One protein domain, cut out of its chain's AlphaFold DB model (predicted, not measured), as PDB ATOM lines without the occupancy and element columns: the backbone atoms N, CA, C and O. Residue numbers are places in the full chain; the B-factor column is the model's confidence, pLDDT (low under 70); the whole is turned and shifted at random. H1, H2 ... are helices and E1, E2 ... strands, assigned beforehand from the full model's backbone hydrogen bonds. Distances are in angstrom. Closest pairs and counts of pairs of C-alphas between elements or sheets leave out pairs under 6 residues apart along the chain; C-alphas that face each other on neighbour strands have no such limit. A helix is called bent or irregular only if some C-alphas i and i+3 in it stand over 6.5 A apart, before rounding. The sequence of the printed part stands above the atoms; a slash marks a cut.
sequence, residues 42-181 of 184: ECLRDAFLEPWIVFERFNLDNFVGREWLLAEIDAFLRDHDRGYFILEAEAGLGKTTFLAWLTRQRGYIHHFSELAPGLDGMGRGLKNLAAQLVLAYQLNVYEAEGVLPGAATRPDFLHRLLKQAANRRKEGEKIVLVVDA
ATOM      1  N   GLU A  42      46.074  16.143   1.828       79.06
ATOM      2  CA  GLU A  42      45.068  15.530   0.963       79.06
ATOM      3  C   GLU A  42      43.809  16.397   0.950       79.06
ATOM      4  O   GLU A  42      43.383  16.905   1.990       79.06
ATOM      5  N   CYS A  43      43.199  16.590  -0.217       82.25
ATOM      6  CA  CYS A  43      41.950  17.339  -0.310       82.25
ATOM      7  C   CYS A  43      40.824  16.581   0.407       82.25
ATOM      8  O   CYS A  43      40.694  15.367   0.260       82.25
ATOM      9  N   LEU A  44      39.931  17.295   1.106       84.75
ATOM     10  CA  LEU A  44      38.751  16.690   1.746       84.75
ATOM     11  C   LEU A  44      37.908  15.880   0.754       84.75
ATOM     12  O   LEU A  44      37.357  14.852   1.126       84.75
ATOM     13  N   ARG A  45      37.829  16.337  -0.503       81.81
ATOM     14  CA  ARG A  45      37.103  15.654  -1.583       81.81
ATOM     15  C   ARG A  45      37.728  14.315  -1.976       81.81
ATOM     16  O   ARG A  45      36.991  13.422  -2.359       81.81
ATOM     17  N   ASP A  46      39.050  14.190  -1.874       84.19
ATOM     18  CA  ASP A  46      39.766  12.954  -2.210       84.19
ATOM     19  C   ASP A  46      39.737  11.969  -1.031       84.19
ATOM     20  O   ASP A  46      39.631  10.759  -1.220       84.19
ATOM     21  N   ALA A  47      39.758  12.502   0.195       89.12
ATOM     22  CA  ALA A  47      39.657  11.716   1.418       89.12
ATOM     23  C   ALA A  47      38.237  11.190   1.691       89.12
ATOM     24  O   ALA A  47      38.086  10.152   2.338       89.12
ATOM     25  N   PHE A  48      37.200  11.906   1.248       91.94
ATOM     26  CA  PHE A  48      35.811  11.493   1.414       91.94
ATOM     27  C   PHE A  48      35.500  10.331   0.462       91.94
ATOM     28  O   PHE A  48      35.480  10.486  -0.757       91.94
ATOM     29  N   LEU A  49      35.250   9.154   1.032       93.38
ATOM     30  CA  LEU A  49      34.859   7.968   0.280       93.38
ATOM     31  C   LEU A  49      33.345   7.907   0.228       93.38
ATOM     32  O   LEU A  49      32.674   7.667   1.232       93.38
ATOM     33  N   GLU A  50      32.819   8.110  -0.962       92.69
ATOM     34  CA  GLU A  50      31.390   8.175  -1.159       92.69
ATOM     35  C   GLU A  50      30.729   6.788  -1.122       92.69
ATOM     36  O   GLU A  50      31.244   5.831  -1.712       92.69
ATOM     37  N   PRO A  51      29.560   6.655  -0.474       93.94
ATOM     38  CA  PRO A  51      28.966   5.349  -0.214       93.94
ATOM     39  C   PRO A  51      28.091   4.798  -1.346       93.94
ATOM     40  O   PRO A  51      27.510   3.725  -1.168       93.94
ATOM     41  N   TRP A  52      27.954   5.483  -2.492       91.94
ATOM     42  CA  TRP A  52      26.986   5.097  -3.536       91.94
ATOM     43  C   TRP A  52      27.157   3.648  -3.993       91.94
ATOM     44  O   TRP A  52      26.164   2.947  -4.132       91.94
ATOM     45  N   ILE A  53      28.394   3.159  -4.122       90.88
ATOM     46  CA  ILE A  53      28.657   1.786  -4.569       90.88
ATOM     47  C   ILE A  53      28.128   0.749  -3.571       90.88
ATOM     48  O   ILE A  53      27.593  -0.285  -3.968       90.88
ATOM     49  N   VAL A  54      28.195   1.055  -2.270       92.31
ATOM     50  CA  VAL A  54      27.616   0.218  -1.212       92.31
ATOM     51  C   VAL A  54      26.091   0.279  -1.292       92.31
ATOM     52  O   VAL A  54      25.421  -0.747  -1.208       92.31
ATOM     53  N   PHE A  55      25.519   1.467  -1.489       93.31
ATOM     54  CA  PHE A  55      24.067   1.648  -1.553       93.31
ATOM     55  C   PHE A  55      23.436   0.974  -2.777       93.31
ATOM     56  O   PHE A  55      22.419   0.289  -2.650       93.31
ATOM     57  N   GLU A  56      24.049   1.128  -3.946       90.88
ATOM     58  CA  GLU A  56      23.609   0.537  -5.212       90.88
ATOM     59  C   GLU A  56      23.656  -0.991  -5.165       90.88
ATOM     60  O   GLU A  56      22.730  -1.654  -5.636       90.88
ATOM     61  N   ARG A  57      24.679  -1.560  -4.512       90.94
ATOM     62  CA  ARG A  57      24.831  -3.011  -4.348       90.94
ATOM     63  C   ARG A  57      23.636  -3.668  -3.651       90.94
ATOM     64  O   ARG A  57      23.336  -4.829  -3.924       90.94
ATOM     65  N   PHE A  58      22.970  -2.959  -2.742       88.44
ATOM     66  CA  PHE A  58      21.976  -3.546  -1.842       88.44
ATOM     67  C   PHE A  58      20.517  -3.239  -2.181       88.44
ATOM     68  O   PHE A  58      19.642  -3.671  -1.435       88.44
ATOM     69  N   ASN A  59      20.232  -2.531  -3.282       86.38
ATOM     70  CA  ASN A  59      18.861  -2.180  -3.682       86.38
ATOM     71  C   ASN A  59      18.031  -1.629  -2.500       86.38
ATOM     72  O   ASN A  59      16.935  -2.103  -2.192       86.38
ATOM     73  N   LEU A  60      18.604  -0.649  -1.791       90.81
ATOM     74  CA  LEU A  60      18.108  -0.182  -0.490       90.81
ATOM     75  C   LEU A  60      16.683   0.394  -0.525       90.81
ATOM     76  O   LEU A  60      16.055   0.502   0.524       90.81
ATOM     77  N   ASP A  61      16.163   0.744  -1.703       89.50
ATOM     78  CA  ASP A  61      14.780   1.207  -1.876       89.50
ATOM     79  C   ASP A  61      13.750   0.098  -1.595       89.50
ATOM     80  O   ASP A  61      12.606   0.387  -1.261       89.50
ATOM     81  N   ASN A  62      14.166  -1.170  -1.684       88.81
ATOM     82  CA  ASN A  62      13.345  -2.343  -1.380       88.81
ATOM     83  C   ASN A  62      13.708  -2.980  -0.029       88.81
ATOM     84  O   ASN A  62      13.324  -4.119   0.245       88.81
ATOM     85  N   PHE A  63      14.477  -2.280   0.809       91.69
ATOM     86  CA  PHE A  63      14.809  -2.764   2.142       91.69
ATOM     87  C   PHE A  63      13.548  -2.798   3.014       91.69
ATOM     88  O   PHE A  63      12.883  -1.780   3.200       91.69
ATOM     89  N   VAL A  64      13.227  -3.975   3.546       89.50
ATOM     90  CA  VAL A  64      12.042  -4.224   4.376       89.50
ATOM     91  C   VAL A  64      12.406  -5.088   5.577       89.50
ATOM     92  O   VAL A  64      13.363  -5.870   5.532       89.50
ATOM     93  N   GLY A  65      11.611  -4.993   6.641       90.25
ATOM     94  CA  GLY A  65      11.883  -5.687   7.889       90.25
ATOM     95  C   GLY A  65      12.915  -4.955   8.751       90.25
ATOM     96  O   GLY A  65      13.445  -3.910   8.385       90.25
ATOM     97  N   ARG A  66      13.248  -5.558   9.903       95.00
ATOM     98  CA  ARG A  66      14.199  -5.020  10.906       95.00
ATOM     99  C   ARG A  66      13.700  -3.758  11.622       95.00
ATOM    100  O   ARG A  66      14.491  -3.058  12.244       95.00
ATOM    101  N   GLU A  67      12.392  -3.519  11.630       95.38
ATOM    102  CA  GLU A  67      11.761  -2.438  12.396       95.38
ATOM    103  C   GLU A  67      12.055  -2.582  13.894       95.38
ATOM    104  O   GLU A  67      12.300  -1.592  14.575       95.38
ATOM    105  N   TRP A  68      12.107  -3.822  14.392       96.06
ATOM    106  CA  TRP A  68      12.510  -4.120  15.768       96.06
ATOM    107  C   TRP A  68      13.948  -3.664  16.062       96.06
ATOM    108  O   TRP A  68      14.194  -3.072  17.105       96.06
ATOM    109  N   LEU A  69      14.881  -3.868  15.127       96.69
ATOM    110  CA  LEU A  69      16.287  -3.491  15.290       96.69
ATOM    111  C   LEU A  69      16.458  -1.972  15.211       96.69
ATOM    112  O   LEU A  69      17.212  -1.386  15.982       96.69
ATOM    113  N   LEU A  70      15.724  -1.316  14.307       96.88
ATOM    114  CA  LEU A  70      15.668   0.143  14.272       96.88
ATOM    115  C   LEU A  70      15.124   0.706  15.592       96.88
ATOM    116  O   LEU A  70      15.685   1.667  16.113       96.88
ATOM    117  N   ALA A  71      14.083   0.089  16.159       97.75
ATOM    118  CA  ALA A  71      13.530   0.497  17.445       97.75
ATOM    119  C   ALA A  71      14.533   0.326  18.600       97.75
ATOM    120  O   ALA A  71      14.584   1.183  19.483       97.75
ATOM    121  N   GLU A  72      15.356  -0.726  18.587       98.06
ATOM    122  CA  GLU A  72      16.446  -0.903  19.558       98.06
ATOM    123  C   GLU A  72      17.518   0.188  19.433       98.06
ATOM    124  O   GLU A  72      17.956   0.732  20.448       98.06
ATOM    125  N   ILE A  73      17.898   0.564  18.208       97.69
ATOM    126  CA  ILE A  73      18.839   1.671  17.972       97.69
ATOM    127  C   ILE A  73      18.246   3.001  18.439       97.69
ATOM    128  O   ILE A  73      18.919   3.764  19.132       97.69
ATOM    129  N   ASP A  74      16.988   3.281  18.099       97.69
ATOM    130  CA  ASP A  74      16.315   4.518  18.499       97.69
ATOM    131  C   ASP A  74      16.170   4.598  20.032       97.69
ATOM    132  O   ASP A  74      16.383   5.662  20.621       97.69
ATOM    133  N   ALA A  75      15.870   3.477  20.698       98.19
ATOM    134  CA  ALA A  75      15.855   3.395  22.157       98.19
ATOM    135  C   ALA A  75      17.248   3.651  22.746       98.19
ATOM    136  O   ALA A  75      17.389   4.487  23.637       98.19
ATOM    137  N   PHE A  76      18.288   3.017  22.202       98.00
ATOM    138  CA  PHE A  76      19.666   3.224  22.643       98.00
ATOM    139  C   PHE A  76      20.103   4.695  22.526       98.00
ATOM    140  O   PHE A  76      20.657   5.257  23.471       98.00
ATOM    141  N   LEU A  77      19.816   5.345  21.394       96.81
ATOM    142  CA  LEU A  77      20.166   6.751  21.159       96.81
ATOM    143  C   LEU A  77      19.405   7.720  22.076       96.81
ATOM    144  O   LEU A  77      19.928   8.791  22.406       96.81
ATOM    145  N   ARG A  78      18.182   7.362  22.479       96.56
ATOM    146  CA  ARG A  78      17.368   8.135  23.424       96.56
ATOM    147  C   ARG A  78      17.856   7.964  24.861       96.56
ATOM    148  O   ARG A  78      17.979   8.954  25.576       96.56
ATOM    149  N   ASP A  79      18.121   6.728  25.265       97.00
ATOM    150  CA  ASP A  79      18.322   6.361  26.669       97.00
ATOM    151  C   ASP A  79      19.793   6.510  27.111       97.00
ATOM    152  O   ASP A  79      20.091   6.500  28.308       97.00
ATOM    153  N   HIS A  80      20.718   6.719  26.163       95.31
ATOM    154  CA  HIS A  80      22.143   6.915  26.435       95.31
ATOM    155  C   HIS A  80      22.728   8.176  25.784       95.31
ATOM    156  O   HIS A  80      22.485   8.513  24.624       95.31
ATOM    157  N   ASP A  81      23.606   8.864  26.519       91.75
ATOM    158  CA  ASP A  81      24.357  10.017  26.000       91.75
ATOM    159  C   ASP A  81      25.549   9.647  25.123       91.75
ATOM    160  O   ASP A  81      25.981  10.444  24.288       91.75
ATOM    161  N   ARG A  82      26.086   8.444  25.325       94.38
ATOM    162  CA  ARG A  82      27.247   7.890  24.627       94.38
ATOM    163  C   ARG A  82      27.316   6.387  24.861       94.38
ATOM    164  O   ARG A  82      26.910   5.915  25.921       94.38
ATOM    165  N   GLY A  83      27.911   5.666  23.921       95.69
ATOM    166  CA  GLY A  83      28.184   4.239  24.049       95.69
ATOM    167  C   GLY A  83      28.410   3.591  22.690       95.69
ATOM    168  O   GLY A  83      28.461   4.280  21.671       95.69
ATOM    169  N   TYR A  84      28.516   2.268  22.699       96.00
ATOM    170  CA  TYR A  84      28.627   1.447  21.501       96.00
ATOM    171  C   TYR A  84      27.404   0.541  21.401       96.00
ATOM    172  O   TYR A  84      27.022  -0.083  22.389       96.00
ATOM    173  N   PHE A  85      26.821   0.463  20.208       96.25
ATOM    174  CA  PHE A  85      25.824  -0.540  19.853       96.25
ATOM    175  C   PHE A  85      26.506  -1.540  18.919       96.25
ATOM    176  O   PHE A  85      26.943  -1.160  17.832       96.25
ATOM    177  N   ILE A  86      26.641  -2.794  19.351       95.31
ATOM    178  CA  ILE A  86      27.313  -3.839  18.572       95.31
ATOM    179  C   ILE A  86      26.240  -4.708  17.918       95.31
ATOM    180  O   ILE A  86      25.457  -5.360  18.605       95.31
ATOM    181  N   LEU A  87      26.203  -4.705  16.584       93.38
ATOM    182  CA  LEU A  87      25.308  -5.555  15.804       93.38
ATOM    183  C   LEU A  87      26.013  -6.867  15.443       93.38
ATOM    184  O   LEU A  87      26.728  -6.946  14.442       93.38
ATOM    185  N   GLU A  88      25.777  -7.904  16.240       91.62
ATOM    186  CA  GLU A  88      26.301  -9.249  15.997       91.62
ATOM    187  C   GLU A  88      25.272 -10.118  15.269       91.62
ATOM    188  O   GLU A  88      24.096 -10.176  15.623       91.62
ATOM    189  N   ALA A  89      25.719 -10.798  14.218       88.62
ATOM    190  CA  ALA A  89      24.931 -11.774  13.474       88.62
ATOM    191  C   ALA A  89      25.890 -12.651  12.661       88.62
ATOM    192  O   ALA A  89      27.016 -12.234  12.379       88.62
ATOM    193  N   GLU A  90      25.449 -13.813  12.194       87.44
ATOM    194  CA  GLU A  90      26.233 -14.611  11.249       87.44
ATOM    195  C   GLU A  90      26.498 -13.854   9.933       87.44
ATOM    196  O   GLU A  90      25.824 -12.871   9.570       87.44
ATOM    197  N   ALA A  91      27.540 -14.277   9.216       86.50
ATOM    198  CA  ALA A  91      27.839 -13.761   7.888       86.50
ATOM    199  C   ALA A  91      26.643 -13.991   6.945       86.50
ATOM    200  O   ALA A  91      25.986 -15.025   6.990       86.50
ATOM    201  N   GLY A  92      26.339 -13.005   6.101       86.56
ATOM    202  CA  GLY A  92      25.220 -13.090   5.155       86.56
ATOM    203  C   GLY A  92      23.836 -12.731   5.714       86.56
ATOM    204  O   GLY A  92      22.912 -12.574   4.924       86.56
ATOM    205  N   LEU A  93      23.667 -12.484   7.023       90.62
ATOM    206  CA  LEU A  93      22.360 -12.107   7.610       90.62
ATOM    207  C   LEU A  93      21.925 -10.642   7.375       90.62
ATOM    208  O   LEU A  93      20.946 -10.173   7.966       90.62
ATOM    209  N   GLY A  94      22.634  -9.919   6.502       91.44
ATOM    210  CA  GLY A  94      22.267  -8.568   6.068       91.44
ATOM    211  C   GLY A  94      22.721  -7.431   6.990       91.44
ATOM    212  O   GLY A  94      22.108  -6.369   6.965       91.44
ATOM    213  N   LYS A  95      23.782  -7.617   7.793       93.62
ATOM    214  CA  LYS A  95      24.335  -6.559   8.667       93.62
ATOM    215  C   LYS A  95      24.740  -5.316   7.872       93.62
ATOM    216  O   LYS A  95      24.182  -4.247   8.090       93.62
ATOM    217  N   THR A  96      25.628  -5.480   6.892       93.75
ATOM    218  CA  THR A  96      26.079  -4.386   6.023       93.75
ATOM    219  C   THR A  96      24.912  -3.745   5.273       93.75
ATOM    220  O   THR A  96      24.834  -2.526   5.198       93.75
ATOM    221  N   THR A  97      23.950  -4.542   4.792       95.12
ATOM    222  CA  THR A  97      22.720  -4.048   4.150       95.12
ATOM    223  C   THR A  97      21.928  -3.129   5.083       95.12
ATOM    224  O   THR A  97      21.539  -2.035   4.680       95.12
ATOM    225  N   PHE A  98      21.721  -3.543   6.336       95.88
ATOM    226  CA  PHE A  98      21.024  -2.733   7.331       95.88
ATOM    227  C   PHE A  98      21.805  -1.461   7.685       95.88
ATOM    228  O   PHE A  98      21.215  -0.383   7.716       95.88
ATOM    229  N   LEU A  99      23.124  -1.547   7.889       96.31
ATOM    230  CA  LEU A  99      23.965  -0.378   8.174       96.31
ATOM    231  C   LEU A  99      23.985   0.618   7.005       96.31
ATOM    232  O   LEU A  99      23.903   1.827   7.226       96.31
ATOM    233  N   ALA A 100      24.042   0.126   5.767       96.19
ATOM    234  CA  ALA A 100      23.953   0.931   4.553       96.19
ATOM    235  C   ALA A 100      22.594   1.630   4.440       96.19
ATOM    236  O   ALA A 100      22.543   2.843   4.222       96.19
ATOM    237  N   TRP A 101      21.502   0.895   4.667       97.25
ATOM    238  CA  TRP A 101      20.158   1.467   4.720       97.25
ATOM    239  C   TRP A 101      20.052   2.560   5.789       97.25
ATOM    240  O   TRP A 101      19.683   3.689   5.474       97.25
ATOM    241  N   LEU A 102      20.445   2.260   7.029       96.75
ATOM    242  CA  LEU A 102      20.375   3.191   8.158       96.75
ATOM    243  C   LEU A 102      21.172   4.470   7.881       96.75
ATOM    244  O   LEU A 102      20.677   5.575   8.102       96.75
ATOM    245  N   THR A 103      22.384   4.317   7.347       96.62
ATOM    246  CA  THR A 103      23.262   5.433   6.980       96.62
ATOM    247  C   THR A 103      22.623   6.309   5.909       96.62
ATOM    248  O   THR A 103      22.584   7.526   6.072       96.62
ATOM    249  N   ARG A 104      22.064   5.711   4.847       96.19
ATOM    250  CA  ARG A 104      21.368   6.454   3.785       96.19
ATOM    251  C   ARG A 104      20.142   7.202   4.314       96.19
ATOM    252  O   ARG A 104      19.916   8.337   3.911       96.19
ATOM    253  N   GLN A 105      19.366   6.590   5.209       95.44
ATOM    254  CA  GLN A 105      18.150   7.196   5.766       95.44
ATOM    255  C   GLN A 105      18.437   8.336   6.751       95.44
ATOM    256  O   GLN A 105      17.680   9.303   6.816       95.44
ATOM    257  N   ARG A 106      19.501   8.216   7.554       95.62
ATOM    258  CA  ARG A 106      19.788   9.149   8.657       95.62
ATOM    259  C   ARG A 106      20.943  10.111   8.377       95.62
ATOM    260  O   ARG A 106      21.142  11.039   9.154       95.62
ATOM    261  N   GLY A 107      21.698   9.905   7.297       95.25
ATOM    262  CA  GLY A 107      22.861  10.724   6.951       95.25
ATOM    263  C   GLY A 107      24.009  10.599   7.955       95.25
ATOM    264  O   GLY A 107      24.708  11.576   8.211       95.25
ATOM    265  N   TYR A 108      24.173   9.427   8.578       97.69
ATOM    266  CA  TYR A 108      25.210   9.217   9.588       97.69
ATOM    267  C   TYR A 108      26.619   9.203   8.996       97.69
ATOM    268  O   TYR A 108      26.841   8.815   7.846       97.69
ATOM    269  N   ILE A 109      27.585   9.593   9.829       97.88
ATOM    270  CA  ILE A 109      29.003   9.421   9.522       97.88
ATOM    271  C   ILE A 109      29.279   7.922   9.490       97.88
ATOM    272  O   ILE A 109      28.805   7.194  10.361       97.88
ATOM    273  N   HIS A 110      30.026   7.446   8.501       97.12
ATOM    274  CA  HIS A 110      30.131   6.018   8.251       97.12
ATOM    275  C   HIS A 110      31.495   5.569   7.728       97.12
ATOM    276  O   HIS A 110      32.210   6.294   7.037       97.12
ATOM    277  N   HIS A 111      31.821   4.315   8.017       95.25
ATOM    278  CA  HIS A 111      32.918   3.576   7.417       95.25
ATOM    279  C   HIS A 111      32.408   2.210   6.962       95.25
ATOM    280  O   HIS A 111      31.955   1.414   7.782       95.25
ATOM    281  N   PHE A 112      32.512   1.945   5.660       94.31
ATOM    282  CA  PHE A 112      32.330   0.616   5.086       94.31
ATOM    283  C   PHE A 112      33.693   0.077   4.668       94.31
ATOM    284  O   PHE A 112      34.385   0.727   3.880       94.31
ATOM    285  N   SER A 113      34.075  -1.095   5.179       89.88
ATOM    286  CA  SER A 113      35.388  -1.701   4.911       89.88
ATOM    287  C   SER A 113      35.648  -1.900   3.412       89.88
ATOM    288  O   SER A 113      36.762  -1.695   2.936       89.88
ATOM    289  N   GLU A 114      34.599  -2.192   2.637       90.12
ATOM    290  CA  GLU A 114      34.655  -2.336   1.177       90.12
ATOM    291  C   GLU A 114      35.088  -1.051   0.446       90.12
ATOM    292  O   GLU A 114      35.685  -1.135  -0.625       90.12
ATOM    293  N   LEU A 115      34.847   0.138   1.014       88.75
ATOM    294  CA  LEU A 115      35.280   1.412   0.417       88.75
ATOM    295  C   LEU A 115      36.783   1.665   0.605       88.75
ATOM    296  O   LEU A 115      37.403   2.416  -0.158       88.75
ATOM    297  N   ALA A 116      37.383   1.027   1.607       86.94
ATOM    298  CA  ALA A 116      38.789   1.165   1.950       86.94
ATOM    299  C   ALA A 116      39.485  -0.209   2.004       86.94
ATOM    300  O   ALA A 116      39.972  -0.610   3.061       86.94
ATOM    301  N   PRO A 117      39.563  -0.941   0.875       83.00
ATOM    302  CA  PRO A 117      40.201  -2.248   0.843       83.00
ATOM    303  C   PRO A 117      41.732  -2.128   0.866       83.00
ATOM    304  O   PRO A 117      42.306  -1.114   0.456       83.00
ATOM    305  N   GLY A 118      42.396  -3.219   1.253       79.31
ATOM    306  CA  GLY A 118      43.849  -3.378   1.154       79.31
ATOM    307  C   GLY A 118      44.629  -2.960   2.404       79.31
ATOM    308  O   GLY A 118      44.058  -2.606   3.432       79.31
ATOM    309  N   LEU A 119      45.960  -3.027   2.301       68.44
ATOM    310  CA  LEU A 119      46.894  -2.830   3.420       68.44
ATOM    311  C   LEU A 119      46.801  -1.427   4.047       68.44
ATOM    312  O   LEU A 119      46.943  -1.288   5.258       68.44
ATOM    313  N   ASP A 120      46.468  -0.414   3.244       79.06
ATOM    314  CA  ASP A 120      46.293   0.975   3.692       79.06
ATOM    315  C   ASP A 120      44.831   1.328   4.030       79.06
ATOM    316  O   ASP A 120      44.494   2.497   4.258       79.06
ATOM    317  N   GLY A 121      43.943   0.327   4.071       83.75
ATOM    318  CA  GLY A 121      42.506   0.498   4.289       83.75
ATOM    319  C   GLY A 121      42.168   1.250   5.573       83.75
ATOM    320  O   GLY A 121      41.340   2.160   5.564       83.75
ATOM    321  N   MET A 122      42.892   0.973   6.659       86.19
ATOM    322  CA  MET A 122      42.731   1.684   7.933       86.19
ATOM    323  C   MET A 122      43.026   3.183   7.809       86.19
ATOM    324  O   MET A 122      42.253   4.012   8.289       86.19
ATOM    325  N   GLY A 123      44.118   3.550   7.131       87.94
ATOM    326  CA  GLY A 123      44.486   4.950   6.926       87.94
ATOM    327  C   GLY A 123      43.448   5.690   6.082       87.94
ATOM    328  O   GLY A 123      43.011   6.780   6.455       87.94
ATOM    329  N   ARG A 124      42.999   5.068   4.985       89.12
ATOM    330  CA  ARG A 124      41.934   5.606   4.122       89.12
ATOM    331  C   ARG A 124      40.597   5.718   4.859       89.12
ATOM    332  O   ARG A 124      39.914   6.728   4.731       89.12
ATOM    333  N   GLY A 125      40.251   4.730   5.679       91.44
ATOM    334  CA  GLY A 125      39.051   4.738   6.511       91.44
ATOM    335  C   GLY A 125      39.043   5.869   7.540       91.44
ATOM    336  O   GLY A 125      38.051   6.587   7.653       91.44
ATOM    337  N   LEU A 126      40.162   6.080   8.240       91.38
ATOM    338  CA  LEU A 126      40.310   7.181   9.199       91.38
ATOM    339  C   LEU A 126      40.236   8.552   8.519       91.38
ATOM    340  O   LEU A 126      39.549   9.444   9.020       91.38
ATOM    341  N   LYS A 127      40.881   8.709   7.359       91.25
ATOM    342  CA  LYS A 127      40.797   9.925   6.538       91.25
ATOM    343  C   LYS A 127      39.368  10.200   6.066       91.25
ATOM    344  O   LYS A 127      38.918  11.339   6.159       91.25
ATOM    345  N   ASN A 128      38.633   9.167   5.662       93.75
ATOM    346  CA  ASN A 128      37.224   9.285   5.296       93.75
ATOM    347  C   ASN A 128      36.352   9.760   6.467       93.75
ATOM    348  O   ASN A 128      35.607  10.730   6.338       93.75
ATOM    349  N   LEU A 129      36.488   9.130   7.638       94.69
ATOM    350  CA  LEU A 129      35.763   9.543   8.845       94.69
ATOM    351  C   LEU A 129      36.101  10.987   9.240       94.69
ATOM    352  O   LEU A 129      35.212  11.759   9.605       94.69
ATOM    353  N   ALA A 130      37.376  11.367   9.133       93.56
ATOM    354  CA  ALA A 130      37.811  12.738   9.355       93.56
ATOM    355  C   ALA A 130      37.157  13.709   8.363       93.56
ATOM    356  O   ALA A 130      36.610  14.724   8.793       93.56
ATOM    357  N   ALA A 131      37.157  13.396   7.066       93.25
ATOM    358  CA  ALA A 131      36.544  14.237   6.042       93.25
ATOM    359  C   ALA A 131      35.043  14.437   6.292       93.25
ATOM    360  O   ALA A 131      34.558  15.569   6.279       93.25
ATOM    361  N   GLN A 132      34.322  13.359   6.609       96.06
ATOM    362  CA  GLN A 132      32.898  13.408   6.948       96.06
ATOM    363  C   GLN A 132      32.615  14.289   8.171       96.06
ATOM    364  O   GLN A 132      31.725  15.133   8.114       96.06
ATOM    365  N   LEU A 133      33.388  14.150   9.256       95.38
ATOM    366  CA  LEU A 133      33.245  14.992  10.455       95.38
ATOM    367  C   LEU A 133      33.461  16.475  10.144       95.38
ATOM    368  O   LEU A 133      32.717  17.332  10.626       95.38
ATOM    369  N   VAL A 134      34.483  16.772   9.344       93.00
ATOM    370  CA  VAL A 134      34.835  18.139   8.958       93.00
ATOM    371  C   VAL A 134      33.727  18.776   8.136       93.00
ATOM    372  O   VAL A 134      33.336  19.903   8.432       93.00
ATOM    373  N   LEU A 135      33.185  18.047   7.161       92.62
ATOM    374  CA  LEU A 135      32.095  18.526   6.316       92.62
ATOM    375  C   LEU A 135      30.779  18.660   7.098       92.62
ATOM    376  O   LEU A 135      30.126  19.697   7.005       92.62
ATOM    377  N   ALA A 136      30.416  17.661   7.908       94.50
ATOM    378  CA  ALA A 136      29.153  17.640   8.649       94.50
ATOM    379  C   ALA A 136      29.063  18.744   9.717       94.50
ATOM    380  O   ALA A 136      28.006  19.347   9.895       94.50
ATOM    381  N   TYR A 137      30.173  19.040  10.402       94.25
ATOM    382  CA  TYR A 137      30.219  20.014  11.502       94.25
ATOM    383  C   TYR A 137      30.976  21.309  11.159       94.25
ATOM    384  O   TYR A 137      31.214  22.145  12.043       94.25
ATOM    385  N   GLN A 138      31.347  21.482   9.885       90.81
ATOM    386  CA  GLN A 138      32.086  22.638   9.354       90.81
ATOM    387  C   GLN A 138      33.357  22.941  10.163       90.81
ATOM    388  O   GLN A 138      33.619  24.084  10.549       90.81
ATOM    389  N   LEU A 139      34.104  21.897  10.533       89.56
ATOM    390  CA  LEU A 139      35.232  22.015  11.458       89.56
ATOM    391  C   LEU A 139      36.432  22.685  10.787       89.56
ATOM    392  O   LEU A 139      36.823  22.323   9.683       89.56
ATOM    393  N   ASN A 140      37.086  23.595  11.506       80.81
ATOM    394  CA  ASN A 140      38.334  24.192  11.044       80.81
ATOM    395  C   ASN A 140      39.488  23.276  11.450       80.81
ATOM    396  O   ASN A 140      39.852  23.199  12.627       80.81
ATOM    397  N   VAL A 141      40.026  22.543  10.476       70.56
ATOM    398  CA  VAL A 141      41.099  21.569  10.710       70.56
ATOM    399  C   VAL A 141      42.457  22.264  10.804       70.56
ATOM    400  O   VAL A 141      43.253  21.868  11.654       70.56
ATOM    401  N   TYR A 142      42.673  23.307   9.987       66.62
ATOM    402  CA  TYR A 142      43.819  24.232   9.961       66.62
ATOM    403  C   TYR A 142      43.437  25.548   9.249       66.62
ATOM    404  O   TYR A 142      42.272  25.751   8.917       66.62
ATOM    405  N   GLU A 143      44.419  26.431   9.036       52.06
ATOM    406  CA  GLU A 143      44.290  27.722   8.338       52.06
ATOM    407  C   GLU A 143      43.883  27.587   6.859       52.06
ATOM    408  O   GLU A 143      43.218  28.478   6.340       52.06
ATOM    409  N   ALA A 144      44.217  26.469   6.198       54.47
ATOM    410  CA  ALA A 144      43.701  26.151   4.868       54.47
ATOM    411  C   ALA A 144      42.360  25.420   4.948       54.47
ATOM    412  O   ALA A 144      42.264  24.295   5.450       54.47
ATOM    413  N   GLU A 145      41.333  26.044   4.386       63.66
ATOM    414  CA  GLU A 145      40.051  25.400   4.134       63.66
ATOM    415  C   GLU A 145      40.211  24.266   3.110       63.66
ATOM    416  O   GLU A 145      40.955  24.380   2.136       63.66
ATOM    417  N   GLY A 146      39.492  23.158   3.302       67.38
ATOM    418  CA  GLY A 146      39.379  22.124   2.271       67.38
ATOM    419  C   GLY A 146      40.402  20.983   2.309       67.38
ATOM    420  O   GLY A 146      40.304  20.094   1.462       67.38
ATOM    421  N   VAL A 147      41.345  20.958   3.258       75.75
ATOM    422  CA  VAL A 147      42.437  19.960   3.293       75.75
ATOM    423  C   VAL A 147      42.528  19.192   4.615       75.75
ATOM    424  O   VAL A 147      42.242  19.717   5.693       75.75
ATOM    425  N   LEU A 148      42.976  17.939   4.531       78.88
ATOM    426  CA  LEU A 148      43.392  17.113   5.660       78.88
ATOM    427  C   LEU A 148      44.916  16.957   5.663       78.88
ATOM    428  O   LEU A 148      45.511  16.717   4.614       78.88
ATOM    429  N   PRO A 149      45.567  17.044   6.832       77.38
ATOM    430  CA  PRO A 149      46.985  16.720   6.941       77.38
ATOM    431  C   PRO A 149      47.209  15.205   6.827       77.38
ATOM    432  O   PRO A 149      46.343  14.410   7.199       77.38
ATOM    433  N   GLY A 150      48.428  14.784   6.496       70.88
ATOM    434  CA  GLY A 150      48.858  13.384   6.577       70.88
ATOM    435  C   GLY A 150      48.693  12.792   7.983       70.88
ATOM    436  O   GLY A 150      48.421  11.605   8.138       70.88
ATOM    437  N   ALA A 151      48.720  13.642   9.018       71.12
ATOM    438  CA  ALA A 151      48.395  13.289  10.401       71.12
ATOM    439  C   ALA A 151      46.952  12.779  10.615       71.12
ATOM    440  O   ALA A 151      46.656  12.275  11.697       71.12
ATOM    441  N   ALA A 152      46.061  12.885   9.621       77.56
ATOM    442  CA  ALA A 152      44.677  12.412   9.698       77.56
ATOM    443  C   ALA A 152      44.541  10.888   9.873       77.56
ATOM    444  O   ALA A 152      43.475  10.408  10.245       77.56
ATOM    445  N   THR A 153      45.618  10.130   9.666       81.25
ATOM    446  CA  THR A 153      45.681   8.688   9.955       81.25
ATOM    447  C   THR A 153      45.961   8.375  11.427       81.25
ATOM    448  O   THR A 153      45.927   7.211  11.822       81.25
ATOM    449  N   ARG A 154      46.251   9.381  12.263       79.44
ATOM    450  CA  ARG A 154      46.579   9.168  13.675       79.44
ATOM    451  C   ARG A 154      45.315   9.100  14.551       79.44
ATOM    452  O   ARG A 154      44.427   9.942  14.400       79.44
ATOM    453  N   PRO A 155      45.244   8.189  15.541       76.19
ATOM    454  CA  PRO A 155      44.081   8.078  16.430       76.19
ATOM    455  C   PRO A 155      43.748   9.357  17.216       76.19
ATOM    456  O   PRO A 155      42.576   9.690  17.410       76.19
ATOM    457  N   ASP A 156      44.764  10.110  17.649       83.69
ATOM    458  CA  ASP A 156      44.581  11.355  18.402       83.69
ATOM    459  C   ASP A 156      43.938  12.463  17.556       83.69
ATOM    460  O   ASP A 156      43.206  13.306  18.082       83.69
ATOM    461  N   PHE A 157      44.144  12.428  16.238       87.00
ATOM    462  CA  PHE A 157      43.520  13.366  15.316       87.00
ATOM    463  C   PHE A 157      42.004  13.156  15.236       87.00
ATOM    464  O   PHE A 157      41.249  14.118  15.397       87.00
ATOM    465  N   LEU A 158      41.548  11.909  15.066       89.25
ATOM    466  CA  LEU A 158      40.116  11.588  15.053       89.25
ATOM    467  C   LEU A 158      39.455  11.958  16.387       89.25
ATOM    468  O   LEU A 158      38.393  12.582  16.402       89.25
ATOM    469  N   HIS A 159      40.111  11.655  17.512       90.25
ATOM    470  CA  HIS A 159      39.627  12.053  18.834       90.25
ATOM    471  C   HIS A 159      39.442  13.576  18.953       90.25
ATOM    472  O   HIS A 159      38.417  14.052  19.451       90.25
ATOM    473  N   ARG A 160      40.408  14.358  18.454       91.50
ATOM    474  CA  ARG A 160      40.321  15.822  18.429       91.50
ATOM    475  C   ARG A 160      39.139  16.310  17.588       91.50
ATOM    476  O   ARG A 160      38.418  17.194  18.049       91.50
ATOM    477  N   LEU A 161      38.913  15.730  16.407       93.19
ATOM    478  CA  LEU A 161      37.768  16.080  15.557       93.19
ATOM    479  C   LEU A 161      36.433  15.751  16.228       93.19
ATOM    480  O   LEU A 161      35.538  16.591  16.231       93.19
ATOM    481  N   LEU A 162      36.310  14.586  16.871       93.94
ATOM    482  CA  LEU A 162      35.108  14.222  17.629       93.94
ATOM    483  C   LEU A 162      34.823  15.220  18.759       93.94
ATOM    484  O   LEU A 162      33.673  15.603  18.973       93.94
ATOM    485  N   LYS A 163      35.865  15.697  19.453       94.25
ATOM    486  CA  LYS A 163      35.726  16.739  20.481       94.25
ATOM    487  C   LYS A 163      35.274  18.078  19.889       94.25
ATOM    488  O   LYS A 163      34.443  18.758  20.483       94.25
ATOM    489  N   GLN A 164      35.797  18.462  18.727       94.56
ATOM    490  CA  GLN A 164      35.374  19.684  18.039       94.56
ATOM    491  C   GLN A 164      33.928  19.584  17.536       94.56
ATOM    492  O   GLN A 164      33.146  20.504  17.770       94.56
ATOM    493  N   ALA A 165      33.550  18.457  16.929       95.56
ATOM    494  CA  ALA A 165      32.174  18.162  16.535       95.56
ATOM    495  C   ALA A 165      31.232  18.225  17.744       95.56
ATOM    496  O   ALA A 165      30.188  18.869  17.684       95.56
ATOM    497  N   ALA A 166      31.633  17.655  18.884       95.19
ATOM    498  CA  ALA A 166      30.853  17.701  20.118       95.19
ATOM    499  C   ALA A 166      30.593  19.123  20.637       95.19
ATOM    500  O   ALA A 166      29.553  19.351  21.244       95.19
ATOM    501  N   ASN A 167      31.502  20.067  20.382       94.75
ATOM    502  CA  ASN A 167      31.329  21.476  20.747       94.75
ATOM    503  C   ASN A 167      30.498  22.272  19.725       94.75
ATOM    504  O   ASN A 167      30.027  23.360  20.046       94.75
ATOM    505  N   ARG A 168      30.376  21.777  18.488       94.69
ATOM    506  CA  ARG A 168      29.666  22.433  17.375       94.69
ATOM    507  C   ARG A 168      28.242  21.917  17.179       94.69
ATOM    508  O   ARG A 168      27.422  22.641  16.621       94.69
ATOM    509  N   ARG A 169      27.968  20.674  17.584       94.88
ATOM    510  CA  ARG A 169      26.655  20.038  17.433       94.88
ATOM    511  C   ARG A 169      25.564  20.837  18.147       94.88
ATOM    512  O   ARG A 169      25.828  21.519  19.141       94.88
ATOM    513  N   LYS A 170      24.330  20.712  17.670       94.75
ATOM    514  CA  LYS A 170      23.167  21.329  18.318       94.75
ATOM    515  C   LYS A 170      22.885  20.657  19.663       94.75
ATOM    516  O   LYS A 170      23.240  19.500  19.892       94.75
ATOM    517  N   GLU A 171      22.218  21.376  20.559       92.62
ATOM    518  CA  GLU A 171      21.770  20.796  21.824       92.62
ATOM    519  C   GLU A 171      20.858  19.585  21.564       92.62
ATOM    520  O   GLU A 171      19.989  19.619  20.693       92.62
ATOM    521  N   GLY A 172      21.111  18.484  22.275       90.12
ATOM    522  CA  GLY A 172      20.411  17.210  22.086       90.12
ATOM    523  C   GLY A 172      20.831  16.394  20.853       90.12
ATOM    524  O   GLY A 172      20.453  15.229  20.755       90.12
ATOM    525  N   GLU A 173      21.639  16.941  19.938       94.81
ATOM    526  CA  GLU A 173      22.134  16.206  18.769       94.81
ATOM    527  C   GLU A 173      23.143  15.118  19.180       94.81
ATOM    528  O   GLU A 173      24.034  15.348  20.005       94.81
ATOM    529  N   LYS A 174      23.024  13.926  18.582       95.38
ATOM    530  CA  LYS A 174      23.963  12.811  18.764       95.38
ATOM    531  C   LYS A 174      24.888  12.722  17.550       95.38
ATOM    532  O   LYS A 174      24.423  12.705  16.416       95.38
ATOM    533  N   ILE A 175      26.189  12.608  17.801       97.25
ATOM    534  CA  ILE A 175      27.178  12.300  16.762       97.25
ATOM    535  C   ILE A 175      27.223  10.778  16.633       97.25
ATOM    536  O   ILE A 175      27.691  10.103  17.550       97.25
ATOM    537  N   VAL A 176      26.715  10.245  15.522       97.62
ATOM    538  CA  VAL A 176      26.627   8.798  15.283       97.62
ATOM    539  C   VAL A 176      27.623   8.399  14.202       97.62
ATOM    540  O   VAL A 176      27.595   8.942  13.097       97.62
ATOM    541  N   LEU A 177      28.500   7.452  14.543       97.31
ATOM    542  CA  LEU A 177      29.442   6.822  13.624       97.31
ATOM    543  C   LEU A 177      29.000   5.376  13.393       97.31
ATOM    544  O   LEU A 177      28.936   4.590  14.337       97.31
ATOM    545  N   VAL A 178      28.715   5.032  12.141       97.31
ATOM    546  CA  VAL A 178      28.405   3.671  11.698       97.31
ATOM    547  C   VAL A 178      29.681   3.031  11.167       97.31
ATOM    548  O   VAL A 178      30.288   3.547  10.236       97.31
ATOM    549  N   VAL A 179      30.107   1.908  11.738       94.50
ATOM    550  CA  VAL A 179      31.322   1.210  11.295       94.50
ATOM    551  C   VAL A 179      30.963  -0.228  10.950       94.50
ATOM    552  O   VAL A 179      30.513  -0.979  11.811       94.50
ATOM    553  N   ASP A 180      31.122  -0.585   9.681       92.81
ATOM    554  CA  ASP A 180      30.884  -1.931   9.163       92.81
ATOM    555  C   ASP A 180      32.170  -2.770   9.172       92.81
ATOM    556  O   ASP A 180      33.268  -2.233   9.018       92.81
ATOM    557  N   ALA A 181      32.005  -4.090   9.328       84.44
ATOM    558  CA  ALA A 181      33.079  -5.091   9.353       84.44
ATOM    559  C   ALA A 181      34.240  -4.745  10.303       84.44
ATOM    560  O   ALA A 181      35.415  -4.786   9.938       84.44
TER     561      ALA A 181
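Overview. This is residues 42 to 181 of the 184 residues of an uncharacterized protein of Anaerolineae bacterium (UniProt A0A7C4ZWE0). Look first for two short parallel strands, E1 and E3, side by side in the middle of the model, with H5 packed along one side and H4 on the other. H7 runs beside H5, with H1, E2 and H6 round that end, while H2 packs on H4 and H3 lies at the far end behind a long loop, of which residues 88 to 93 stick out. The printed part has 140 residues, with seven named helices and three named strands in the order H1, H2, H3, H4, E1, H5, E2, H6, H7, E3; the class is mostly helix. The whole is compact, with a radius of gyration of the C-alphas of 15.6 A and spans of 46 by 37 by 24 A.

Along the chain. Find C-alpha 109 at (29.003, 9.421, 9.522), where E1, residues 109 to 111, begins; its neighbour E3 is residues 177 to 179. H5, residues 121 to 137, is the longest helix, 24.2 A from (42.506, 0.498, 4.289) to (30.219, 20.014, 11.502). H7, residues 155 to 168, measures 20.4 A; H3, residues 67 to 79, 18.0 A; H4, residues 95 to 106, 16.4 A. The short ones are H1, residues 44 to 47, H2, residues 52 to 57, E2, residues 147 to 149, and H6, residues 150 to 153. H6 is irregular, but only just: C-alphas 150 and 153 are 6.6 A apart.

Arrangement. E1 and E3 are parallel at 15 degrees; N 111 and O 178 are 2.8 A apart, within hydrogen-bond range. From E1 go to H5: their closest C-alphas, of Ile 109 and Gln 132, are 6.1 A apart. For H4 and E3 the closest are Leu 99 and Val 178, 7.0 A. H5 is the hub, touching three helices. It touches H7 the same way at a shallow tilt of 15 degrees, closest at the C-alphas of Tyr 137 and Ala 165, 5.7 A. It touches H6 at Gly 123 and Thr 153, closest C-alphas 5.0 A, and, with residues 124 to 131 alone, H1 at Ala 47 and Asn 128, 5.2 A. H4, with residues 100 to 104 alone, touches H2 at a steep tilt of 47 degrees, opposite ways; the closest C-alphas, of Phe 55 and Ala 100, are 6.1 A apart. H3 touches no helix, and is only just apart from H4, closest 8.3 A. E2 pairs with no named strand, but residues 147 to 148 pair antiparallel with residues 42 to 43. In H2, H3, H4, H5 and H7 every O i to N i+4 pair is within hydrogen-bond range; H1 and H6 are too short for such a pair.

Size, cuts and confidence. The C-alphas farthest apart, of Gly 65 and Glu 143, are 46.5 A apart. The printed part has no cut, and its one long link is H3 to H4, with 15 residues. The mean pLDDT of the printed part is 89.8; look for values under 70 at residue 119 and residues 142 to 146.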